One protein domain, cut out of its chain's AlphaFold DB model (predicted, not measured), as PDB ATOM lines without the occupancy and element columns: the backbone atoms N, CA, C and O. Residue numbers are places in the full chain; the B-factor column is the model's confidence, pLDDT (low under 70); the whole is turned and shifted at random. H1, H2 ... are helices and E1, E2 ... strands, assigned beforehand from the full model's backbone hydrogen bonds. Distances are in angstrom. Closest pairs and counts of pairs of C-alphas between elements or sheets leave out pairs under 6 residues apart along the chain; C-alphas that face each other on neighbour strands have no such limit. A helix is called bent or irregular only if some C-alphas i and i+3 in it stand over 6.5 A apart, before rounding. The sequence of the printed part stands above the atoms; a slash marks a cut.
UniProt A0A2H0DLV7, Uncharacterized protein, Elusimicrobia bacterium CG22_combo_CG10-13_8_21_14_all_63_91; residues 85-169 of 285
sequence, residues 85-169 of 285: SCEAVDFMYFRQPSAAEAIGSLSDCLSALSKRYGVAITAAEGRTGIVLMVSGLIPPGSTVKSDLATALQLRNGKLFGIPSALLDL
ATOM      1  N   SER A  85      23.797 -74.705  87.107       88.69
ATOM      2  CA  SER A  85      22.705 -75.426  86.434       88.69
ATOM      3  C   SER A  85      21.780 -74.531  85.597       88.69
ATOM      4  O   SER A  85      20.951 -75.044  84.852       88.69
ATOM      5  N   CYS A  86      21.914 -73.208  85.689       90.38
ATOM      6  CA  CYS A  86      21.144 -72.231  84.925       90.38
ATOM      7  C   CYS A  86      21.918 -71.653  83.728       90.38
ATOM      8  O   CYS A  86      21.357 -70.851  82.985       90.38
ATOM      9  N   GLU A  87      23.170 -72.067  83.495       83.88
ATOM     10  CA  GLU A  87      23.999 -71.577  82.380       83.88
ATOM     11  C   GLU A  87      23.321 -71.786  81.014       83.88
ATOM     12  O   GLU A  87      23.424 -70.947  80.119       83.88
ATOM     13  N   ALA A  88      22.519 -72.850  80.890       80.88
ATOM     14  CA  ALA A  88      21.796 -73.172  79.666       80.88
ATOM     15  C   ALA A  88      20.721 -72.151  79.258       80.88
ATOM     16  O   ALA A  88      20.332 -72.105  78.091       80.88
ATOM     17  N   VAL A  89      20.256 -71.314  80.189       82.69
ATOM     18  CA  VAL A  89      19.195 -70.320  79.950       82.69
ATOM     19  C   VAL A  89      19.605 -69.270  78.914       82.69
ATOM     20  O   VAL A  89      18.748 -68.756  78.190       82.69
ATOM     21  N   ASP A  90      20.903 -68.979  78.831       76.75
ATOM     22  CA  ASP A  90      21.458 -67.945  77.956       76.75
ATOM     23  C   ASP A  90      22.035 -68.511  76.644       76.75
ATOM     24  O   ASP A  90      22.560 -67.752  75.825       76.75
ATOM     25  N   PHE A  91      21.935 -69.826  76.401       81.44
ATOM     26  CA  PHE A  91      22.424 -70.396  75.147       81.44
ATOM     27  C   PHE A  91      21.582 -69.954  73.948       81.44
ATOM     28  O   PHE A  91      20.350 -69.936  73.965       81.44
ATOM     29  N   MET A  92      22.278 -69.637  72.856       72.12
ATOM     30  CA  MET A  92      21.657 -69.464  71.551       72.12
ATOM     31  C   MET A  92      21.430 -70.832  70.918       72.12
ATOM     32  O   MET A  92      22.376 -71.531  70.560       72.12
ATOM     33  N   TYR A  93      20.166 -71.201  70.752       78.81
ATOM     34  CA  TYR A  93      19.798 -72.453  70.109       78.81
ATOM     35  C   TYR A  93      19.678 -72.265  68.599       78.81
ATOM     36  O   TYR A  93      19.024 -71.337  68.128       78.81
ATOM     37  N   PHE A  94      20.262 -73.190  67.832       82.06
ATOM     38  CA  PHE A  94      20.101 -73.230  66.376       82.06
ATOM     39  C   PHE A  94      18.636 -73.464  65.969       82.06
ATOM     40  O   PHE A  94      18.153 -72.913  64.983       82.06
ATOM     41  N   ARG A  95      17.913 -74.258  66.767       87.12
ATOM     42  CA  ARG A  95      16.466 -74.456  66.682       87.12
ATOM     43  C   ARG A  95      15.845 -74.008  67.996       87.12
ATOM     44  O   ARG A  95      16.190 -74.555  69.036       87.12
ATOM     45  N   GLN A  96      14.925 -73.049  67.940       86.81
ATOM     46  CA  GLN A  96      14.250 -72.564  69.140       86.81
ATOM     47  C   GLN A  96      13.476 -73.717  69.809       86.81
ATOM     48  O   GLN A  96      12.664 -74.354  69.125       86.81
ATOM     49  N   PRO A  97      13.734 -74.019  71.097       89.81
ATOM     50  CA  PRO A  97      13.000 -75.060  71.803       89.81
ATOM     51  C   PRO A  97      11.533 -74.658  71.964       89.81
ATOM     52  O   PRO A  97      11.192 -73.473  72.022       89.81
ATOM     53  N   SER A  98      10.656 -75.650  72.054       91.88
ATOM     54  CA  SER A  98       9.280 -75.439  72.505       91.88
ATOM     55  C   SER A  98       9.243 -75.028  73.984       91.88
ATOM     56  O   SER A  98      10.200 -75.250  74.729       91.88
ATOM     57  N   ALA A  99       8.122 -74.458  74.441       88.62
ATOM     58  CA  ALA A  99       7.947 -74.104  75.851       88.62
ATOM     59  C   ALA A  99       8.120 -75.325  76.773       88.62
ATOM     60  O   ALA A  99       8.818 -75.230  77.779       88.62
ATOM     61  N   ALA A 100       7.571 -76.484  76.394       89.69
ATOM     62  CA  ALA A 100       7.719 -77.728  77.145       89.69
ATOM     63  C   ALA A 100       9.185 -78.197  77.252       89.69
ATOM     64  O   ALA A 100       9.641 -78.550  78.340       89.69
ATOM     65  N   GLU A 101       9.950 -78.154  76.156       91.44
ATOM     66  CA  GLU A 101      11.381 -78.514  76.156       91.44
ATOM     67  C   GLU A 101      12.218 -77.536  76.996       91.44
ATOM     68  O   GLU A 101      13.103 -77.951  77.751       91.44
ATOM     69  N   ALA A 102      11.916 -76.238  76.908       92.06
ATOM     70  CA  ALA A 102      12.570 -75.211  77.712       92.06
ATOM     71  C   ALA A 102      12.275 -75.388  79.212       92.06
ATOM     72  O   ALA A 102      13.183 -75.287  80.033       92.06
ATOM     73  N   ILE A 103      11.033 -75.721  79.581       91.94
ATOM     74  CA  ILE A 103      10.649 -76.030  80.969       91.94
ATOM     75  C   ILE A 103      11.395 -77.265  81.481       91.94
ATOM     76  O   ILE A 103      11.914 -77.239  82.597       91.94
ATOM     77  N   GLY A 104      11.504 -78.319  80.666       91.00
ATOM     78  CA  GLY A 104      12.300 -79.501  81.006       91.00
ATOM     79  C   GLY A 104      13.764 -79.147  81.282       91.00
ATOM     80  O   GLY A 104      14.322 -79.565  82.296       91.00
ATOM     81  N   SER A 105      14.344 -78.286  80.442       90.94
ATOM     82  CA  SER A 105      15.724 -77.794  80.580       90.94
ATOM     83  C   SER A 105      15.926 -76.878  81.796       90.94
ATOM     84  O   SER A 105      17.029 -76.779  82.323       90.94
ATOM     85  N   LEU A 106      14.865 -76.220  82.274       93.12
ATOM     86  CA  LEU A 106      14.892 -75.371  83.468       93.12
ATOM     87  C   LEU A 106      14.835 -76.154  84.784       93.12
ATOM     88  O   LEU A 106      15.123 -75.577  85.830       93.12
ATOM     89  N   SER A 107      14.456 -77.431  84.773       92.00
ATOM     90  CA  SER A 107      14.167 -78.193  85.998       92.00
ATOM     91  C   SER A 107      15.319 -78.183  87.020       92.00
ATOM     92  O   SER A 107      15.107 -77.825  88.183       92.00
ATOM     93  N   ASP A 108      16.547 -78.469  86.587       93.50
ATOM     94  CA  ASP A 108      17.737 -78.479  87.452       93.50
ATOM     95  C   ASP A 108      18.133 -77.078  87.937       93.50
ATOM     96  O   ASP A 108      18.537 -76.887  89.090       93.50
ATOM     97  N   CYS A 109      17.975 -76.073  87.074       95.50
ATOM     98  CA  CYS A 109      18.167 -74.665  87.413       95.50
ATOM     99  C   CYS A 109      17.201 -74.222  88.524       95.50
ATOM    100  O   CYS A 109      17.614 -73.695  89.560       95.50
ATOM    101  N   LEU A 110      15.905 -74.489  88.349       95.06
ATOM    102  CA  LEU A 110      14.863 -74.103  89.299       95.06
ATOM    103  C   LEU A 110      14.967 -74.885  90.609       95.06
ATOM    104  O   LEU A 110      14.719 -74.321  91.674       95.06
ATOM    105  N   SER A 111      15.403 -76.144  90.563       94.94
ATOM    106  CA  SER A 111      15.714 -76.943  91.755       94.94
ATOM    107  C   SER A 111      16.861 -76.330  92.567       94.94
ATOM    108  O   SER A 111      16.761 -76.187  93.790       94.94
ATOM    109  N   ALA A 112      17.932 -75.884  91.905       94.06
ATOM    110  CA  ALA A 112      19.046 -75.205  92.563       94.06
ATOM    111  C   ALA A 112      18.642 -73.838  93.144       94.06
ATOM    112  O   ALA A 112      18.963 -73.543  94.298       94.06
ATOM    113  N   LEU A 113      17.872 -73.037  92.397       94.44
ATOM    114  CA  LEU A 113      17.287 -71.788  92.900       94.44
ATOM    115  C   LEU A 113      16.395 -72.050  94.120       94.44
ATOM    116  O   LEU A 113      16.493 -71.344  95.122       94.44
ATOM    117  N   SER A 114      15.575 -73.099  94.072       93.25
ATOM    118  CA  SER A 114      14.680 -73.462  95.171       93.25
ATOM    119  C   SER A 114      15.451 -73.762  96.454       93.25
ATOM    120  O   SER A 114      15.105 -73.265  97.527       93.25
ATOM    121  N   LYS A 115      16.551 -74.520  96.344       92.81
ATOM    122  CA  LYS A 115      17.458 -74.805  97.467       92.81
ATOM    123  C   LYS A 115      18.114 -73.537  98.007       92.81
ATOM    124  O   LYS A 115      18.172 -73.365  99.219       92.81
ATOM    125  N   ARG A 116      18.572 -72.643  97.125       92.00
ATOM    126  CA  ARG A 116      19.224 -71.381  97.506       92.00
ATOM    127  C   ARG A 116      18.294 -70.461  98.294       92.00
ATOM    128  O   ARG A 116      18.712 -69.880  99.289       92.00
ATOM    129  N   TYR A 117      17.051 -70.320  97.844       89.50
ATOM    130  CA  TYR A 117      16.079 -69.415  98.460       89.50
ATOM    131  C   TYR A 117      15.232 -70.059  99.562       89.50
ATOM    132  O   TYR A 117      14.497 -69.350 100.248       89.50
ATOM    133  N   GLY A 118      15.302 -71.384  99.727       87.69
ATOM    134  CA  GLY A 118      14.466 -72.122 100.675       87.69
ATOM    135  C   GLY A 118      12.973 -72.099 100.327       87.69
ATOM    136  O   GLY A 118      12.138 -72.228 101.218       87.69
ATOM    137  N   VAL A 119      12.621 -71.905  99.051       87.69
ATOM    138  CA  VAL A 119      11.233 -71.843  98.553       87.69
ATOM    139  C   VAL A 119      11.090 -72.697  97.301       87.69
ATOM    140  O   VAL A 119      12.059 -72.879  96.579       87.69
ATOM    141  N   ALA A 120       9.897 -73.214  97.017       88.25
ATOM    142  CA  ALA A 120       9.689 -74.040  95.834       88.25
ATOM    143  C   ALA A 120       9.472 -73.153  94.603       88.25
ATOM    144  O   ALA A 120       8.463 -72.454  94.501       88.25
ATOM    145  N   ILE A 121      10.408 -73.188  93.663       93.06
ATOM    146  CA  ILE A 121      10.341 -72.473  92.390       93.06
ATOM    147  C   ILE A 121      10.148 -73.515  91.295       93.06
ATOM    148  O   ILE A 121      10.922 -74.461  91.174       93.06
ATOM    149  N   THR A 122       9.092 -73.355  90.513       92.69
ATOM    150  CA  THR A 122       8.704 -74.285  89.446       92.69
ATOM    151  C   THR A 122       8.405 -73.508  88.172       92.69
ATOM    152  O   THR A 122       8.306 -72.283  88.202       92.69
ATOM    153  N   ALA A 123       8.300 -74.198  87.040       91.94
ATOM    154  CA  ALA A 123       7.881 -73.599  85.781       91.94
ATOM    155  C   ALA A 123       6.729 -74.395  85.178       91.94
ATOM    156  O   ALA A 123       6.673 -75.616  85.310       91.94
ATOM    157  N   ALA A 124       5.824 -73.691  84.513       88.81
ATOM    158  CA  ALA A 124       4.723 -74.268  83.763       88.81
ATOM    159  C   ALA A 124       4.558 -73.552  82.422       88.81
ATOM    160  O   ALA A 124       5.022 -72.425  82.233       88.81
ATOM    161  N   GLU A 125       3.888 -74.217  81.489       87.50
ATOM    162  CA  GLU A 125       3.516 -73.623  80.213       87.50
ATOM    163  C   GLU A 125       2.287 -72.730  80.416       87.50
ATOM    164  O   GLU A 125       1.227 -73.177  80.855       87.50
ATOM    165  N   GLY A 126       2.448 -71.440  80.138       80.00
ATOM    166  CA  GLY A 126       1.366 -70.472  80.046       80.00
ATOM    167  C   GLY A 126       0.958 -70.241  78.595       80.00
ATOM    168  O   GLY A 126       1.666 -70.595  77.659       80.00
ATOM    169  N   ARG A 127      -0.176 -69.563  78.390       75.56
ATOM    170  CA  ARG A 127      -0.712 -69.281  77.043       75.56
ATOM    171  C   ARG A 127       0.263 -68.534  76.128       75.56
ATOM    172  O   ARG A 127       0.191 -68.680  74.915       75.56
ATOM    173  N   THR A 128       1.119 -67.696  76.705       78.31
ATOM    174  CA  THR A 128       2.040 -66.822  75.971       78.31
ATOM    175  C   THR A 128       3.505 -67.238  76.104       78.31
ATOM    176  O   THR A 128       4.360 -66.577  75.520       78.31
ATOM    177  N   GLY A 129       3.814 -68.313  76.841       90.25
ATOM    178  CA  GLY A 129       5.189 -68.760  77.060       90.25
ATOM    179  C   GLY A 129       5.403 -69.453  78.405       90.25
ATOM    180  O   GLY A 129       4.569 -70.235  78.846       90.25
ATOM    181  N   ILE A 130       6.531 -69.191  79.063       91.25
ATOM    182  CA  ILE A 130       6.934 -69.873  80.302       91.25
ATOM    183  C   ILE A 130       6.459 -69.078  81.521       91.25
ATOM    184  O   ILE A 130       6.723 -67.887  81.648       91.25
ATOM    185  N   VAL A 131       5.810 -69.733  82.475       89.56
ATOM    186  CA  VAL A 131       5.415 -69.117  83.745       89.56
ATOM    187  C   VAL A 131       6.255 -69.710  84.862       89.56
ATOM    188  O   VAL A 131       6.132 -70.892  85.172       89.56
ATOM    189  N   LEU A 132       7.104 -68.890  85.481       91.81
ATOM    190  CA  LEU A 132       7.818 -69.249  86.701       91.81
ATOM    191  C   LEU A 132       6.896 -69.046  87.895       91.81
ATOM    192  O   LEU A 132       6.370 -67.957  88.091       91.81
ATOM    193  N   MET A 133       6.725 -70.074  88.709       87.50
ATOM    194  CA  MET A 133       5.860 -70.059  89.878       87.50
ATOM    195  C   MET A 133       6.708 -70.165  91.137       87.50
ATOM    196  O   MET A 133       7.422 -71.149  91.331       87.50
ATOM    197  N   VAL A 134       6.606 -69.168  92.017       88.69
ATOM    198  CA  VAL A 134       7.175 -69.248  93.369       88.69
ATOM    199  C   VAL A 134       6.068 -69.685  94.312       88.69
ATOM    200  O   VAL A 134       5.066 -68.992  94.458       88.69
ATOM    201  N   SER A 135       6.250 -70.840  94.936       80.62
ATOM    202  CA  SER A 135       5.272 -71.497  95.794       80.62
ATOM    203  C   SER A 135       5.881 -71.863  97.150       80.62
ATOM    204  O   SER A 135       7.098 -71.963  97.325       80.62
ATOM    205  N   GLY A 136       5.015 -72.054  98.144       69.75
ATOM    206  CA  GLY A 136       5.420 -72.443  99.492       69.75
ATOM    207  C   GLY A 136       5.600 -71.272 100.462       69.75
ATOM    208  O   GLY A 136       5.014 -70.202 100.318       69.75
ATOM    209  N   LEU A 137       6.325 -71.533 101.550       62.94
ATOM    210  CA  LEU A 137       6.472 -70.627 102.688       62.94
ATOM    211  C   LEU A 137       7.627 -69.668 102.419       62.94
ATOM    212  O   LEU A 137       8.768 -69.991 102.716       62.94
ATOM    213  N   ILE A 138       7.339 -68.517 101.817       73.38
ATOM    214  CA  ILE A 138       8.376 -67.534 101.499       73.38
ATOM    215  C   ILE A 138       8.779 -66.813 102.792       73.38
ATOM    216  O   ILE A 138       7.921 -66.153 103.386       73.38
ATOM    217  N   PRO A 139      10.041 -66.929 103.254       67.69
ATOM    218  CA  PRO A 139      10.470 -66.286 104.490       67.69
ATOM    219  C   PRO A 139      10.289 -64.760 104.427       67.69
ATOM    220  O   PRO A 139      10.512 -64.164 103.363       67.69
ATOM    221  N   PRO A 140       9.911 -64.097 105.536       61.75
ATOM    222  CA  PRO A 140       9.884 -62.640 105.586       61.75
ATOM    223  C   PRO A 140      11.282 -62.087 105.268       61.75
ATOM    224  O   PRO A 140      12.280 -62.572 105.793       61.75
ATOM    225  N   GLY A 141      11.349 -61.101 104.369       68.94
ATOM    226  CA  GLY A 141      12.614 -60.542 103.873       68.94
ATOM    227  C   GLY A 141      13.266 -61.308 102.712       68.94
ATOM    228  O   GLY A 141      14.318 -60.889 102.242       68.94
ATOM    229  N   SER A 142      12.661 -62.393 102.212       79.12
ATOM    230  CA  SER A 142      13.182 -63.108 101.040       79.12
ATOM    231  C   SER A 142      13.201 -62.224  99.786       79.12
ATOM    232  O   SER A 142      12.188 -61.623  99.417       79.12
ATOM    233  N   THR A 143      14.341 -62.209  99.091       86.62
ATOM    234  CA  THR A 143      14.558 -61.471  97.836       86.62
ATOM    235  C   THR A 143      14.209 -62.286  96.591       86.62
ATOM    236  O   THR A 143      14.284 -61.767  95.485       86.62
ATOM    237  N   VAL A 144      13.757 -63.540  96.731       89.88
ATOM    238  CA  VAL A 144      13.520 -64.455  95.593       89.88
ATOM    239  C   VAL A 144      12.683 -63.829  94.473       89.88
ATOM    240  O   VAL A 144      12.984 -63.990  93.296       89.88
ATOM    241  N   LYS A 145      11.645 -63.064  94.826       86.75
ATOM    242  CA  LYS A 145      10.747 -62.440  93.848       86.75
ATOM    243  C   LYS A 145      11.410 -61.277  93.128       86.75
ATOM    244  O   LYS A 145      11.307 -61.193  91.910       86.75
ATOM    245  N   SER A 146      12.055 -60.380  93.876       85.69
ATOM    246  CA  SER A 146      12.761 -59.238  93.291       85.69
ATOM    247  C   SER A 146      13.910 -59.712  92.413       85.69
ATOM    248  O   SER A 146      14.103 -59.173  91.329       85.69
ATOM    249  N   ASP A 147      14.610 -60.755  92.842       91.69
ATOM    250  CA  ASP A 147      15.756 -61.323  92.147       91.69
ATOM    251  C   ASP A 147      15.334 -61.998  90.839       91.69
ATOM    252  O   ASP A 147      15.872 -61.675  89.781       91.69
ATOM    253  N   LEU A 148      14.310 -62.862  90.875       91.81
ATOM    254  CA  LEU A 148      13.760 -63.488  89.667       91.81
ATOM    255  C   LEU A 148      13.156 -62.449  88.716       91.81
ATOM    256  O   LEU A 148      13.414 -62.504  87.517       91.81
ATOM    257  N   ALA A 149      12.393 -61.477  89.226       88.25
ATOM    258  CA  ALA A 149      11.830 -60.410  88.399       88.25
ATOM    259  C   ALA A 149      12.928 -59.570  87.730       88.25
ATOM    260  O   ALA A 149      12.845 -59.294  86.534       88.25
ATOM    261  N   THR A 150      13.986 -59.227  88.471       89.94
ATOM    262  CA  THR A 150      15.151 -58.505  87.935       89.94
ATOM    263  C   THR A 150      15.864 -59.338  86.874       89.94
ATOM    264  O   THR A 150      16.177 -58.831  85.800       89.94
ATOM    265  N   ALA A 151      16.077 -60.629  87.124       91.94
ATOM    266  CA  ALA A 151      16.754 -61.520  86.190       91.94
ATOM    267  C   ALA A 151      15.955 -61.743  84.892       91.94
ATOM    268  O   ALA A 151      16.542 -61.818  83.810       91.94
ATOM    269  N   LEU A 152      14.620 -61.783  84.974       91.38
ATOM    270  CA  LEU A 152      13.743 -61.774  83.802       91.38
ATOM    271  C   LEU A 152      13.798 -60.431  83.068       91.38
ATOM    272  O   LEU A 152      13.885 -60.406  81.841       91.38
ATOM    273  N   GLN A 153      13.792 -59.311  83.794       90.56
ATOM    274  CA  GLN A 153      13.880 -57.975  83.205       90.56
ATOM    275  C   GLN A 153      15.193 -57.773  82.439       90.56
ATOM    276  O   GLN A 153      15.167 -57.260  81.322       90.56
ATOM    277  N   LEU A 154      16.321 -58.244  82.981       90.44
ATOM    278  CA  LEU A 154      17.626 -58.228  82.304       90.44
ATOM    279  C   LEU A 154      17.627 -59.023  80.985       90.44
ATOM    280  O   LEU A 154      18.444 -58.753  80.109       90.44
ATOM    281  N   ARG A 155      16.685 -59.959  80.818       90.06
ATOM    282  CA  ARG A 155      16.464 -60.741  79.591       90.06
ATOM    283  C   ARG A 155      15.274 -60.255  78.767       90.06
ATOM    284  O   ARG A 155      14.743 -61.001  77.945       90.06
ATOM    285  N   ASN A 156      14.820 -59.019  78.979       89.56
ATOM    286  CA  ASN A 156      13.650 -58.448  78.304       89.56
ATOM    287  C   ASN A 156      12.380 -59.311  78.464       89.56
ATOM    288  O   ASN A 156      11.584 -59.440  77.533       89.56
ATOM    289  N   GLY A 157      12.215 -59.941  79.631       88.88
ATOM    290  CA  GLY A 157      11.078 -60.802  79.948       88.88
ATOM    291  C   GLY A 157      11.081 -62.134  79.202       88.88
ATOM    292  O   GLY A 157      10.011 -62.705  79.005       88.88
ATOM    293  N   LYS A 158      12.239 -62.634  78.753       91.00
ATOM    294  CA  LYS A 158      12.341 -63.889  77.996       91.00
ATOM    295  C   LYS A 158      13.300 -64.890  78.637       91.00
ATOM    296  O   LYS A 158      14.326 -64.512  79.191       91.00
ATOM    297  N   LEU A 159      12.998 -66.172  78.470       90.38
ATOM    298  CA  LEU A 159      13.888 -67.299  78.761       90.38
ATOM    299  C   LEU A 159      13.939 -68.177  77.511       90.38
ATOM    300  O   LEU A 159      12.890 -68.464  76.939       90.38
ATOM    301  N   PHE A 160      15.128 -68.572  77.046       89.50
ATOM    302  CA  PHE A 160      15.283 -69.325  75.784       89.50
ATOM    303  C   PHE A 160      14.653 -68.615  74.561       89.50
ATOM    304  O   PHE A 160      14.202 -69.245  73.606       89.50
ATOM    305  N   GLY A 161      14.546 -67.281  74.605       88.00
ATOM    306  CA  GLY A 161      13.842 -66.481  73.594       88.00
ATOM    307  C   GLY A 161      12.307 -66.555  73.648       88.00
ATOM    308  O   GLY A 161      11.646 -65.887  72.850       88.00
ATOM    309  N   ILE A 162      11.733 -67.310  74.588       90.06
ATOM    310  CA  ILE A 162      10.289 -67.462  74.811       90.06
ATOM    311  C   ILE A 162       9.837 -66.429  75.856       90.06
ATOM    312  O   ILE A 162      10.550 -66.239  76.845       90.06
ATOM    313  N   PRO A 163       8.687 -65.745  75.681       91.38
ATOM    314  CA  PRO A 163       8.150 -64.854  76.707       91.38
ATOM    315  C   PRO A 163       7.999 -65.578  78.043       91.38
ATOM    316  O   PRO A 163       7.614 -66.745  78.094       91.38
ATOM    317  N   SER A 164       8.317 -64.883  79.125       90.12
ATOM    318  CA  SER A 164       8.317 -65.460  80.460       90.12
ATOM    319  C   SER A 164       7.748 -64.498  81.490       90.12
ATOM    320  O   SER A 164       8.003 -63.294  81.443       90.12
ATOM    321  N   ALA A 165       6.970 -65.037  82.422       88.94
ATOM    322  CA  ALA A 165       6.332 -64.275  83.484       88.94
ATOM    323  C   ALA A 165       6.584 -64.930  84.841       88.94
ATOM    324  O   ALA A 165       6.681 -66.151  84.947       88.94
ATOM    325  N   LEU A 166       6.664 -64.108  85.884       87.94
ATOM    326  CA  LEU A 166       6.740 -64.573  87.262       87.94
ATOM    327  C   LEU A 166       5.334 -64.550  87.864       87.94
ATOM    328  O   LEU A 166       4.783 -63.478  88.117       87.94
ATOM    329  N   LEU A 167       4.763 -65.726  88.100       79.94
ATOM    330  CA  LEU A 167       3.536 -65.889  88.859       79.94
ATOM    331  C   LEU A 167       3.871 -66.118  90.328       79.94
ATOM    332  O   LEU A 167       4.613 -67.022  90.721       79.94
ATOM    333  N   ASP A 168       3.286 -65.269  91.152       69.69
ATOM    334  CA  ASP A 168       3.422 -65.351  92.586       69.69
ATOM    335  C   ASP A 168       2.256 -66.160  93.145       69.69
ATOM    336  O   ASP A 168       1.161 -65.632  93.341       69.69
ATOM    337  N   LEU A 169       2.492 -67.449  93.387       65.56
ATOM    338  CA  LEU A 169       1.564 -68.276  94.147       65.56
ATOM    339  C   LEU A 169       1.788 -67.959  95.623       65.56
ATOM    340  O   LEU A 169       2.316 -68.770  96.391       65.56
TER     341      LEU A 169
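Overview. This is residues 85 to 169 of the 285 residues of an uncharacterized protein of Elusimicrobia bacterium CG22_combo_CG10-13_8_21_14_all_63_91 (UniProt A0A2H0DLV7). A strongly twisted sheet of three strands has two helices, H2 and H3, over one face, while its other face is bare of named helices; a short helix, H1, packs on H2 away from the sheet. The links with residues 91 to 98 and 136 to 143 reach toward the two ends of the long axis. The printed part has 85 residues, with three named helices and three named strands in the order H1 H2 E1 E2 H3 E3; the mixed sheet runs E1 E2 E3, and the class is mixed, helices and strands. The whole is compact, with a radius of gyration of the C-alphas of 12.3 A, yet elongated in outline, spanning 41 by 23 by 21 A.

Along the chain. H1, residues 85 to 90, begins at C-alpha 85 (22.705, -75.426, 86.434) and is 11.4 A long; it is irregular, with C-alphas 85 and 88 7.2 A apart. H2, residues 99 to 117, is 24.5 A long; it is irregular, with C-alphas 105 and 108 7.2 A apart, and has a kink of 48 degrees near residue 106. E1, residues 120 to 126, begins at C-alpha 120 (9.689, -74.040, 95.834) and is 18.2 A long. E2, residues 129 to 135, is 18.9 A long. H3, residues 144 to 154, is 15.2 A long. E3, residues 162 to 168, is 19.2 A long and ends at C-alpha 168 (3.422, -65.351, 92.586).

Arrangement. E1 and E2 form a hairpin, antiparallel at 152 degrees, with N 124 and O 131 at 2.9 A. E2 and E3 are parallel at 23 degrees, with N 132 and O 165 at 2.8 A. H2 and H3 lie on the same face of the sheet, as two layers, helices on one face of a sheet. H2 is over E1 and E2 at a height of 8.5 A over the sheet; its C-alpha of Ser 114 is 5.1 A from that of Ala 120, the closest pair with E1. H3 is over E3 and only just over E2, where 3 of its C-alphas fall, at a height of 9.8 A; its closest C-alphas to E3 are those of Ala 149 and Leu 166, 6.7 A apart. E2, H3 and E3 make a strand-helix-strand unit, two parallel neighbour strands with a helix between, with a right-handed crossover. H2 and H3 are close but not clearly touching, the closest C-alphas being those of Tyr 117 and Val 144, 6.3 A. H1 touches residues 105 to 112 of H2 alone, closest at the C-alphas of Cys 86 and Cys 109, 4.6 A, at a steep tilt of 48 degrees, opposite ways; H1 is not on the sheet and is apart from H3. Every O i to N i+4 pair of H3 is within hydrogen-bond range, against 13 of 15 in H2 and 0 of 2 in H1, where 2 of 3 O i to N i+3 pairs are within range.

Size, cuts and confidence. The two C-alphas farthest apart are those of Phe 94 and Pro 140, 41.9 A. The printed part has no cut, and no link is long. Residues 158 to 159 pair with residues 162 to 163 of E3, antiparallel. The mean pLDDT of the printed part is 86.5; residues 136 to 137, 139 to 141 and 168 to 169 are under 70.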